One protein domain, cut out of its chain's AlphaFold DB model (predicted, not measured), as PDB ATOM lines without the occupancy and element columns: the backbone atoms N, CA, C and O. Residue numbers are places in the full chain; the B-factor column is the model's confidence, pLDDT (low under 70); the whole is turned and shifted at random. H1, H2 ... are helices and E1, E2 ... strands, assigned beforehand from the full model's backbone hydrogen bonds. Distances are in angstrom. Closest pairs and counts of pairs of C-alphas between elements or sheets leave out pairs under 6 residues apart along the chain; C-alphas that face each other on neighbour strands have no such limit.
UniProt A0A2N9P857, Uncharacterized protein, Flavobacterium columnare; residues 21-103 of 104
ATOM      1  N   THR A  21     -42.321  23.907 -26.327       64.44
ATOM      2  CA  THR A  21     -41.315  23.649 -25.295       64.44
ATOM      3  C   THR A  21     -40.456  22.492 -25.761       64.44
ATOM      4  O   THR A  21     -40.925  21.353 -25.793       64.44
ATOM      5  N   ASP A  22     -39.207  22.769 -26.114       65.19
ATOM      6  CA  ASP A  22     -38.267  21.716 -26.473       65.19
ATOM      7  C   ASP A  22     -37.408  21.366 -25.255       65.19
ATOM      8  O   ASP A  22     -36.446  22.058 -24.911       65.19
ATOM      9  N   THR A  23     -37.775  20.273 -24.583       55.19
ATOM     10  CA  THR A  23     -36.988  19.692 -23.486       55.19
ATOM     11  C   THR A  23     -35.610  19.202 -23.944       55.19
ATOM     12  O   THR A  23     -34.755  18.985 -23.094       55.19
ATOM     13  N   ASN A  24     -35.377  19.077 -25.258       55.69
ATOM     14  CA  ASN A  24     -34.128  18.645 -25.884       55.69
ATOM     15  C   ASN A  24     -33.707  19.606 -27.004       55.69
ATOM     16  O   ASN A  24     -33.316  19.164 -28.088       55.69
ATOM     17  N   SER A  25     -33.792  20.921 -26.762       64.31
ATOM     18  CA  SER A  25     -33.410  21.878 -27.798       64.31
ATOM     19  C   SER A  25     -31.997  21.575 -28.303       64.31
ATOM     20  O   SER A  25     -31.061  21.409 -27.527       64.31
ATOM     21  N   LYS A  26     -31.829  21.501 -29.626       73.81
ATOM     22  CA  LYS A  26     -30.523  21.336 -30.297       73.81
ATOM     23  C   LYS A  26     -29.438  22.285 -29.765       73.81
ATOM     24  O   LYS A  26     -28.257  21.990 -29.887       73.81
ATOM     25  N   ILE A  27     -29.847  23.413 -29.180       81.06
ATOM     26  CA  ILE A  27     -28.976  24.404 -28.554       81.06
ATOM     27  C   ILE A  27     -28.712  24.144 -27.060       81.06
ATOM     28  O   ILE A  27     -27.675  24.578 -26.566       81.06
ATOM     29  N   ALA A  28     -29.597  23.430 -26.345       73.50
ATOM     30  CA  ALA A  28     -29.442  23.047 -24.931       73.50
ATOM     31  C   ALA A  28     -28.150  22.269 -24.674       73.50
ATOM     32  O   ALA A  28     -27.577  22.392 -23.596       73.50
ATOM     33  N   PHE A  29     -27.689  21.513 -25.670       74.75
ATOM     34  CA  PHE A  29     -26.474  20.702 -25.598       74.75
ATOM     35  C   PHE A  29     -25.257  21.352 -26.261       74.75
ATOM     36  O   PHE A  29     -24.231  20.698 -26.384       74.75
ATOM     37  N   ALA A  30     -25.356  22.604 -26.720       85.19
ATOM     38  CA  ALA A  30     -24.184  23.289 -27.245       85.19
ATOM     39  C   ALA A  30     -23.207  23.583 -26.098       85.19
ATOM     40  O   ALA A  30     -23.557  24.272 -25.136       85.19
ATOM     41  N   ASP A  31     -21.972  23.113 -26.232       87.31
ATOM     42  CA  ASP A  31     -20.933  23.236 -25.206       87.31
ATOM     43  C   ASP A  31     -20.072  24.491 -25.401       87.31
ATOM     44  O   ASP A  31     -19.264  24.861 -24.543       87.31
ATOM     45  N   SER A  32     -20.248  25.189 -26.528       93.69
ATOM     46  CA  SER A  32     -19.515  26.410 -26.843       93.69
ATOM     47  C   SER A  32     -20.312  27.394 -27.700       93.69
ATOM     48  O   SER A  32     -21.243  27.035 -28.422       93.69
ATOM     49  N   GLN A  33     -19.870  28.653 -27.686       95.00
ATOM     50  CA  GLN A  33     -20.367  29.690 -28.590       95.00
ATOM     51  C   GLN A  33     -20.189  29.295 -30.066       95.00
ATOM     52  O   GLN A  33     -21.113  29.460 -30.858       95.00
ATOM     53  N   LEU A  34     -19.023  28.753 -30.435       95.38
ATOM     54  CA  LEU A  34     -18.725  28.366 -31.820       95.38
ATOM     55  C   LEU A  34     -19.667  27.272 -32.323       95.38
ATOM     56  O   LEU A  34     -20.072  27.277 -33.487       95.38
ATOM     57  N   GLU A  35     -20.034  26.340 -31.449       94.12
ATOM     58  CA  GLU A  35     -21.002  25.299 -31.767       94.12
ATOM     59  C   GLU A  35     -22.401  25.885 -31.987       94.12
ATOM     60  O   GLU A  35     -23.023  25.605 -33.012       94.12
ATOM     61  N   ALA A  36     -22.860  26.760 -31.090       94.81
ATOM     62  CA  ALA A  36     -24.134  27.463 -31.224       94.81
ATOM     63  C   ALA A  36     -24.239  28.252 -32.541       94.81
ATOM     64  O   ALA A  36     -25.234  28.145 -33.261       94.81
ATOM     65  N   GLU A  37     -23.193  28.998 -32.897       96.25
ATOM     66  CA  GLU A  37     -23.120  29.739 -34.160       96.25
ATOM     67  C   GLU A  37     -23.113  28.798 -35.375       96.25
ATOM     68  O   GLU A  37     -23.805  29.039 -36.368       96.25
ATOM     69  N   SER A  38     -22.391  27.676 -35.291       95.50
ATOM     70  CA  SER A  38     -22.354  26.662 -36.351       95.50
ATOM     71  C   SER A  38     -23.718  25.998 -36.570       95.50
ATOM     72  O   SER A  38     -24.099  25.733 -37.713       95.50
ATOM     73  N   ILE A  39     -24.471  25.750 -35.493       94.81
ATOM     74  CA  ILE A  39     -25.852  25.252 -35.558       94.81
ATOM     75  C   ILE A  39     -26.756  26.295 -36.230       94.81
ATOM     76  O   ILE A  39     -27.496  25.937 -37.144       94.81
ATOM     77  N   ALA A  40     -26.632  27.582 -35.884       95.81
ATOM     78  CA  ALA A  40     -27.400  28.659 -36.522       95.81
ATOM     79  C   ALA A  40     -27.159  28.736 -38.034       95.81
ATOM     80  O   ALA A  40     -28.104  28.782 -38.821       95.81
ATOM     81  N   ILE A  41     -25.896  28.676 -38.465       96.81
ATOM     82  CA  ILE A  41     -25.539  28.687 -39.891       96.81
ATOM     83  C   ILE A  41     -26.144  27.478 -40.621       96.81
ATOM     84  O   ILE A  41     -26.620  27.610 -41.751       96.81
ATOM     85  N   ARG A  42     -26.125  26.294 -39.999       95.69
ATOM     86  CA  ARG A  42     -26.724  25.075 -40.561       95.69
ATOM     87  C   ARG A  42     -28.237  25.212 -40.713       95.69
ATOM     88  O   ARG A  42     -28.778  24.857 -41.755       95.69
ATOM     89  N   ASP A  43     -28.903  25.754 -39.703       94.94
ATOM     90  CA  ASP A  43     -30.349  25.955 -39.703       94.94
ATOM     91  C   ASP A  43     -30.803  26.985 -40.737       94.94
ATOM     92  O   ASP A  43     -31.789  26.744 -41.430       94.94
ATOM     93  N   ILE A  44     -30.049  28.079 -40.910       95.44
ATOM     94  CA  ILE A  44     -30.280  29.053 -41.986       95.44
ATOM     95  C   ILE A  44     -30.211  28.353 -43.349       95.44
ATOM     96  O   ILE A  44     -31.125  28.490 -44.160       95.44
ATOM     97  N   LYS A  45     -29.157  27.562 -43.598       96.38
ATOM     98  CA  LYS A  45     -28.982  26.836 -44.871       96.38
ATOM     99  C   LYS A  45     -30.108  25.839 -45.143       96.38
ATOM    100  O   LYS A  45     -30.482  25.649 -46.295       96.38
ATOM    101  N   ASN A  46     -30.641  25.226 -44.091       95.19
ATOM    102  CA  ASN A  46     -31.701  24.227 -44.179       95.19
ATOM    103  C   ASN A  46     -33.113  24.826 -44.085       95.19
ATOM    104  O   ASN A  46     -34.080  24.067 -44.093       95.19
ATOM    105  N   ASN A  47     -33.247  26.155 -43.972       92.56
ATOM    106  CA  ASN A  47     -34.520  26.842 -43.739       92.56
ATOM    107  C   ASN A  47     -35.298  26.279 -42.522       92.56
ATOM    108  O   ASN A  47     -36.522  26.154 -42.549       92.56
ATOM    109  N   ASN A  48     -34.571  25.908 -41.461       92.75
ATOM    110  CA  ASN A  48     -35.101  25.350 -40.211       92.75
ATOM    111  C   ASN A  48     -34.744  26.255 -39.023       92.75
ATOM    112  O   ASN A  48     -34.028  25.863 -38.096       92.75
ATOM    113  N   ILE A  49     -35.186  27.506 -39.106       93.69
ATOM    114  CA  ILE A  49     -34.780  28.568 -38.191       93.69
ATOM    115  C   ILE A  49     -35.635  28.532 -36.924       93.69
ATOM    116  O   ILE A  49     -36.866  28.468 -36.969       93.69
ATOM    117  N   SER A  50     -34.967  28.619 -35.779       92.81
ATOM    118  CA  SER A  50     -35.606  28.771 -34.475       92.81
ATOM    119  C   SER A  50     -35.245  30.128 -33.863       92.81
ATOM    120  O   SER A  50     -34.262  30.748 -34.251       92.81
ATOM    121  N   ILE A  51     -36.030  30.606 -32.905       92.56
ATOM    122  CA  ILE A  51     -35.652  31.692 -31.999       92.56
ATOM    123  C   ILE A  51     -35.883  31.170 -30.591       92.56
ATOM    124  O   ILE A  51     -37.007  30.828 -30.225       92.56
ATOM    125  N   PHE A  52     -34.814  31.075 -29.811       90.88
ATOM    126  CA  PHE A  52     -34.883  30.527 -28.463       90.88
ATOM    127  C   PHE A  52     -35.258  31.616 -27.460       90.88
ATOM    128  O   PHE A  52     -34.596  32.651 -27.392       90.88
ATOM    129  N   ILE A  53     -36.304  31.373 -26.676       87.81
ATOM    130  CA  ILE A  53     -36.818  32.284 -25.652       87.81
ATOM    131  C   ILE A  53     -36.453  31.719 -24.281       87.81
ATOM    132  O   ILE A  53     -36.648  30.533 -24.018       87.81
ATOM    133  N   GLU A  54     -35.904  32.553 -23.402       82.25
ATOM    134  CA  GLU A  54     -35.666  32.171 -22.010       82.25
ATOM    135  C   GLU A  54     -36.989  32.059 -21.246       82.25
ATOM    136  O   GLU A  54     -37.877  32.897 -21.375       82.25
ATOM    137  N   ASN A  55     -37.123  31.017 -20.429       73.81
ATOM    138  CA  ASN A  55     -38.360  30.703 -19.712       73.81
ATOM    139  C   ASN A  55     -38.441  31.341 -18.317       73.81
ATOM    140  O   ASN A  55     -39.062  30.791 -17.409       73.81
ATOM    141  N   ASN A  56     -37.780  32.481 -18.103       67.81
ATOM    142  CA  ASN A  56     -37.788  33.129 -16.798       67.81
ATOM    143  C   ASN A  56     -37.842  34.664 -16.884       67.81
ATOM    144  O   ASN A  56     -36.831  35.278 -17.224       67.81
ATOM    145  N   PRO A  57     -38.972  35.295 -16.504       69.75
ATOM    146  CA  PRO A  57     -40.278  34.692 -16.182       69.75
ATOM    147  C   PRO A  57     -40.964  34.083 -17.422       69.75
ATOM    148  O   PRO A  57     -40.561  34.364 -18.547       69.75
ATOM    149  N   SER A  58     -42.006  33.260 -17.222       74.12
ATOM    150  CA  SER A  58     -42.787  32.671 -18.327       74.12
ATOM    151  C   SER A  58     -43.215  33.765 -19.318       74.12
ATOM    152  O   SER A  58     -43.877  34.721 -18.896       74.12
ATOM    153  N   PRO A  59     -42.866  33.659 -20.612       77.81
ATOM    154  CA  PRO A  59     -43.123  34.727 -21.565       77.81
ATOM    155  C   PRO A  59     -44.619  34.880 -21.842       77.81
ATOM    156  O   PRO A  59     -45.376  33.908 -21.865       77.81
ATOM    157  N   ILE A  60     -45.033  36.123 -22.082       82.12
ATOM    158  CA  ILE A  60     -46.365  36.436 -22.601       82.12
ATOM    159  C   ILE A  60     -46.362  36.108 -24.092       82.12
ATOM    160  O   ILE A  60     -45.482  36.565 -24.816       82.12
ATOM    161  N   ILE A  61     -47.349  35.330 -24.529       82.50
ATOM    162  CA  ILE A  61     -47.494  34.908 -25.922       82.50
ATOM    163  C   ILE A  61     -48.597  35.743 -26.563       82.50
ATOM    164  O   ILE A  61     -49.742  35.736 -26.104       82.50
ATOM    165  N   TYR A  62     -48.254  36.451 -27.633       86.38
ATOM    166  CA  TYR A  62     -49.182  37.258 -28.413       86.38
ATOM    167  C   TYR A  62     -49.646  36.489 -29.652       86.38
ATOM    168  O   TYR A  62     -48.925  35.666 -30.215       86.38
ATOM    169  N   SER A  63     -50.855  36.777 -30.141       84.69
ATOM    170  CA  SER A  63     -51.326  36.222 -31.421       84.69
ATOM    171  C   SER A  63     -50.410  36.602 -32.588       84.69
ATOM    172  O   SER A  63     -50.174  35.782 -33.474       84.69
ATOM    173  N   SER A  64     -49.827  37.803 -32.538       90.00
ATOM    174  CA  SER A  64     -48.854  38.284 -33.521       90.00
ATOM    175  C   SER A  64     -47.595  37.423 -33.604       90.00
ATOM    176  O   SER A  64     -46.939  37.427 -34.643       90.00
ATOM    177  N   ASP A  65     -47.257  36.665 -32.556       89.19
ATOM    178  CA  ASP A  65     -46.078  35.797 -32.567       89.19
ATOM    179  C   ASP A  65     -46.274  34.648 -33.562       89.19
ATOM    180  O   ASP A  65     -45.366  34.324 -34.323       89.19
ATOM    181  N   LYS A  66     -47.491  34.091 -33.645       88.38
ATOM    182  CA  LYS A  66     -47.844  33.066 -34.643       88.38
ATOM    183  C   LYS A  66     -47.860  33.618 -36.064       88.38
ATOM    184  O   LYS A  66     -47.419  32.939 -36.995       88.38
ATOM    185  N   ASP A  67     -48.316  34.855 -36.236       91.81
ATOM    186  CA  ASP A  67     -48.248  35.530 -37.533       91.81
ATOM    187  C   ASP A  67     -46.792  35.763 -37.957       91.81
ATOM    188  O   ASP A  67     -46.447  35.570 -39.126       91.81
ATOM    189  N   PHE A  68     -45.918  36.114 -37.009       91.00
ATOM    190  CA  PHE A  68     -44.485  36.279 -37.240       91.00
ATOM    191  C   PHE A  68     -43.805  34.953 -37.614       91.00
ATOM    192  O   PHE A  68     -43.107  34.906 -38.630       91.00
ATOM    193  N   GLU A  69     -44.063  33.874 -36.861       91.81
ATOM    194  CA  GLU A  69     -43.593  32.511 -37.168       91.81
ATOM    195  C   GLU A  69     -43.917  32.132 -38.614       91.81
ATOM    196  O   GLU A  69     -43.038  31.739 -39.383       91.81
ATOM    197  N   LYS A  70     -45.177  32.328 -39.017       92.06
ATOM    198  CA  LYS A  70     -45.648  31.997 -40.364       92.06
ATOM    199  C   LYS A  70     -45.040  32.897 -41.438       92.06
ATOM    200  O   LYS A  70     -44.681  32.404 -42.506       92.06
ATOM    201  N   LYS A  71     -44.940  34.204 -41.185       91.81
ATOM    202  CA  LYS A  71     -44.428  35.185 -42.155       91.81
ATOM    203  C   LYS A  71     -42.961  34.938 -42.499       91.81
ATOM    204  O   LYS A  71     -42.591  35.070 -43.663       91.81
ATOM    205  N   PHE A  72     -42.147  34.601 -41.503       90.88
ATOM    206  CA  PHE A  72     -40.702  34.430 -41.668       90.88
ATOM    207  C   PHE A  72     -40.252  32.966 -41.682       90.88
ATOM    208  O   PHE A  72     -39.056  32.709 -41.795       90.88
ATOM    209  N   ASN A  73     -41.195  32.021 -41.609       91.50
ATOM    210  CA  ASN A  73     -40.932  30.585 -41.521       91.50
ATOM    211  C   ASN A  73     -39.936  30.246 -40.393       91.50
ATOM    212  O   ASN A  73     -38.939  29.554 -40.604       91.50
ATOM    213  N   ILE A  74     -40.207  30.771 -39.195       93.62
ATOM    214  CA  ILE A  74     -39.428  30.510 -37.978       93.62
ATOM    215  C   ILE A  74     -40.292  29.864 -36.906       93.62
ATOM    216  O   ILE A  74     -41.517  29.946 -36.954       93.62
ATOM    217  N   LYS A  75     -39.641  29.257 -35.912       91.69
ATOM    218  CA  LYS A  75     -40.292  28.775 -34.689       91.69
ATOM    219  C   LYS A  75     -39.723  29.451 -33.451       91.69
ATOM    220  O   LYS A  75     -38.513  29.412 -33.241       91.69
ATOM    221  N   PHE A  76     -40.579  29.992 -32.601       90.69
ATOM    222  CA  PHE A  76     -40.213  30.368 -31.246       90.69
ATOM    223  C   PHE A  76     -40.192  29.123 -30.362       90.69
ATOM    224  O   PHE A  76     -41.185  28.403 -30.243       90.69
ATOM    225  N   ILE A  77     -39.043  28.872 -29.742       88.62
ATOM    226  CA  ILE A  77     -38.818  27.715 -28.881       88.62
ATOM    227  C   ILE A  77     -38.567  28.212 -27.469       88.62
ATOM    228  O   ILE A  77     -37.591  28.921 -27.214       88.62
ATOM    229  N   LEU A  78     -39.436  27.821 -26.543       86.38
ATOM    230  CA  LEU A  78     -39.247  28.127 -25.135       86.38
ATOM    231  C   LEU A  78     -38.210  27.167 -24.552       86.38
ATOM    232  O   LEU A  78     -38.397  25.949 -24.587       86.38
ATOM    233  N   GLN A  79     -37.114  27.710 -24.027       83.75
ATOM    234  CA  GLN A  79     -36.080  26.897 -23.397       83.75
ATOM    235  C   GLN A  79     -36.619  26.274 -22.105       83.75
ATOM    236  O   GLN A  79     -37.170  26.965 -21.253       83.75
ATOM    237  N   GLY A  80     -36.481  24.955 -21.961       73.94
ATOM    238  CA  GLY A  80     -36.914  24.233 -20.763       73.94
ATOM    239  C   GLY A  80     -36.032  24.497 -19.532       73.94
ATOM    240  O   GLY A  80     -35.270  25.459 -19.477       73.94
ATOM    241  N   CYS A  81     -36.105  23.602 -18.541       66.62
ATOM    242  CA  CYS A  81     -35.333  23.701 -17.292       66.62
ATOM    243  C   CYS A  81     -33.812  23.792 -17.504       66.62
ATOM    244  O   CYS A  81     -33.109  24.361 -16.673       66.62
ATOM    245  N   THR A  82     -33.311  23.247 -18.611       69.81
ATOM    246  CA  THR A  82     -31.901  23.325 -19.001       69.81
ATOM    247  C   THR A  82     -31.759  24.348 -20.125       69.81
ATOM    248  O   THR A  82     -31.783  24.005 -21.306       69.81
ATOM    249  N   SER A  83     -31.667  25.629 -19.767       74.88
ATOM    250  CA  SER A  83     -31.425  26.701 -20.736       74.88
ATOM    251  C   SER A  83     -29.967  26.700 -21.188       74.88
ATOM    252  O   SER A  83     -29.053  26.682 -20.358       74.88
ATOM    253  N   SER A  84     -29.734  26.797 -22.495       83.50
ATOM    254  CA  SER A  84     -28.394  27.013 -23.028       83.50
ATOM    255  C   SER A  84     -27.979  28.461 -22.838       83.50
ATOM    256  O   SER A  84     -28.608  29.373 -23.375       83.50
ATOM    257  N   LYS A  85     -26.841  28.680 -22.179       86.69
ATOM    258  CA  LYS A  85     -26.206  30.004 -22.127       86.69
ATOM    259  C   LYS A  85     -25.740  30.505 -23.504       86.69
ATOM    260  O   LYS A  85     -25.467  31.689 -23.651       86.69
ATOM    261  N   TYR A  86     -25.652  29.624 -24.506       91.75
ATOM    262  CA  TYR A  86     -25.223  29.961 -25.868       91.75
ATOM    263  C   TYR A  86     -26.388  30.177 -26.845       91.75
ATOM    264  O   TYR A  86     -26.165  30.506 -28.012       91.75
ATOM    265  N   ALA A  87     -27.640  30.059 -26.385       91.12
ATOM    266  CA  ALA A  87     -28.819  30.382 -27.191       91.12
ATOM    267  C   ALA A  87     -28.805  31.832 -27.701       91.12
ATOM    268  O   ALA A  87     -29.241  32.101 -28.820       91.12
ATOM    269  N   VAL A  88     -28.227  32.755 -26.926       92.25
ATOM    270  CA  VAL A  88     -28.033  34.150 -27.340       92.25
ATOM    271  C   VAL A  88     -27.130  34.270 -28.573       92.25
ATOM    272  O   VAL A  88     -27.440  35.040 -29.480       92.25
ATOM    273  N   ASN A  89     -26.060  33.475 -28.662       95.31
ATOM    274  CA  ASN A  89     -25.143  33.480 -29.804       95.31
ATOM    275  C   ASN A  89     -25.827  32.933 -31.059       95.31
ATOM    276  O   ASN A  89     -25.711  33.522 -32.132       95.31
ATOM    277  N   TYR A  90     -26.598  31.853 -30.911       95.19
ATOM    278  CA  TYR A  90     -27.436  31.335 -31.989       95.19
ATOM    279  C   TYR A  90     -28.418  32.410 -32.482       95.19
ATOM    280  O   TYR A  90     -28.423  32.754 -33.666       95.19
ATOM    281  N   ASN A  91     -29.203  32.994 -31.569       95.19
ATOM    282  CA  ASN A  91     -30.204  34.010 -31.898       95.19
ATOM    283  C   ASN A  91     -29.564  35.234 -32.574       95.19
ATOM    284  O   ASN A  91     -30.123  35.763 -33.530       95.19
ATOM    285  N   TYR A  92     -28.377  35.659 -32.135       96.56
ATOM    286  CA  TYR A  92     -27.640  36.769 -32.744       96.56
ATOM    287  C   TYR A  92     -27.325  36.524 -34.228       96.56
ATOM    288  O   TYR A  92     -27.502  37.417 -35.059       96.56
ATOM    289  N   ILE A  93     -26.894  35.313 -34.589       97.50
ATOM    290  CA  ILE A  93     -26.646  34.950 -35.992       97.50
ATOM    291  C   ILE A  93     -27.948  34.967 -36.801       97.50
ATOM    292  O   ILE A  93     -27.973  35.523 -37.902       97.50
ATOM    293  N   ILE A  94     -29.035  34.425 -36.245       96.06
ATOM    294  CA  ILE A  94     -30.357  34.425 -36.882       96.06
ATOM    295  C   ILE A  94     -30.869  35.853 -37.121       96.06
ATOM    296  O   ILE A  94     -31.280  36.183 -38.234       96.06
ATOM    297  N   PHE A  95     -30.801  36.735 -36.120       95.31
ATOM    298  CA  PHE A  95     -31.253  38.120 -36.270       95.31
ATOM    299  C   PHE A  95     -30.417  38.897 -37.283       95.31
ATOM    300  O   PHE A  95     -30.976  39.619 -38.105       95.31
ATOM    301  N   ASN A  96     -29.096  38.703 -37.306       96.12
ATOM    302  CA  ASN A  96     -28.246  39.311 -38.331       96.12
ATOM    303  C   ASN A  96     -28.585  38.831 -39.745       96.12
ATOM    304  O   ASN A  96     -28.524  39.615 -40.692       96.12
ATOM    305  N   PHE A  97     -28.932  37.554 -39.905       95.12
ATOM    306  CA  PHE A  97     -29.421  37.032 -41.177       95.12
ATOM    307  C   PHE A  97     -30.735  37.710 -41.588       95.12
ATOM    308  O   PHE A  97     -30.863  38.132 -42.739       95.12
ATOM    309  N   PHE A  98     -31.675  37.879 -40.653       92.44
ATOM    310  CA  PHE A  98     -32.936  38.571 -40.915       92.44
ATOM    311  C   PHE A  98     -32.739  40.038 -41.289       92.44
ATOM    312  O   PHE A  98     -33.270  40.461 -42.314       92.44
ATOM    313  N   LEU A  99     -31.931  40.786 -40.535       93.00
ATOM    314  CA  LEU A  99     -31.614  42.182 -40.849       93.00
ATOM    315  C   LEU A  99     -31.032  42.302 -42.260       93.00
ATOM    316  O   LEU A  99     -31.552  43.040 -43.081       93.00
ATOM    317  N   LYS A 100     -30.033  41.487 -42.610       92.81
ATOM    318  CA  LYS A 100     -29.430  41.522 -43.955       92.81
ATOM    319  C   LYS A 100     -30.394  41.142 -45.082       92.81
ATOM    320  O   LYS A 100     -30.188  41.554 -46.220       92.81
ATOM    321  N   THR A 101     -31.388  40.308 -44.792       91.06
ATOM    322  CA  THR A 101     -32.310  39.773 -45.802       91.06
ATOM    323  C   THR A 101     -33.509  40.694 -46.029       91.06
ATOM    324  O   THR A 101     -33.977  40.809 -47.164       91.06
ATOM    325  N   PHE A 102     -34.009  41.340 -44.972       85.25
ATOM    326  CA  PHE A 102     -35.281  42.067 -44.986       85.25
ATOM    327  C   PHE A 102     -35.160  43.576 -44.744       85.25
ATOM    328  O   PHE A 102     -36.085  44.292 -45.118       85.25
ATOM    329  N   ASP A 103     -34.059  44.060 -44.167       76.81
ATOM    330  CA  ASP A 103     -33.809  45.491 -43.953       76.81
ATOM    331  C   ASP A 103     -33.137  46.082 -45.208       76.81
ATOM    332  O   ASP A 103     -31.910  46.175 -45.304       76.81
TER     333      ASP A 103
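Overview. This is residues 21 to 103 of the 104 residues of an uncharacterized protein of Flavobacterium columnare (UniProt A0A2N9P857). A two-stranded parallel ribbon, E1 beside E2, sits between helices: H1 and H3, side by side, towards E1, and H2 towards E2. The 83 printed residues hold H1 E1 H2 E2 H3 in that order; the class is mixed. The whole is compact, radius of gyration of the C-alphas 12.4 A, spanning 31 by 28 by 18 A.

Along the chain. H1, residues 33 to 45, begins at C-alpha (-20.367, 29.690, -28.590) and is 18.6 A long. E1 is residues 49 to 53, H2 63 to 72, E2 74 to 79. H3, residues 87 to 102, is 22.2 A long and ends at C-alpha (-35.281, 42.067, -44.986).

Arrangement. E1 and E2 are parallel at 33 degrees, with N 51 and O 75 2.8 A apart. E1, H2, E2 form a strand-helix-strand unit, two parallel strands joined through a helix, with a right-handed crossover. H3, with residues 87 to 94 alone, touches H1, closest C-alphas Glu 37 and Tyr 90 at 5.1 A; they run the same way at 37 degrees, only just a steep tilt. H2 and H3 are apart. In H1, H2 and H3 every O i to N i+4 pair is within hydrogen-bond range.

Size, cuts and confidence. The printed part has no cut and no long link. Residues 21 to 25, 56 to 57 and 81 to 82 are under pLDDT 70.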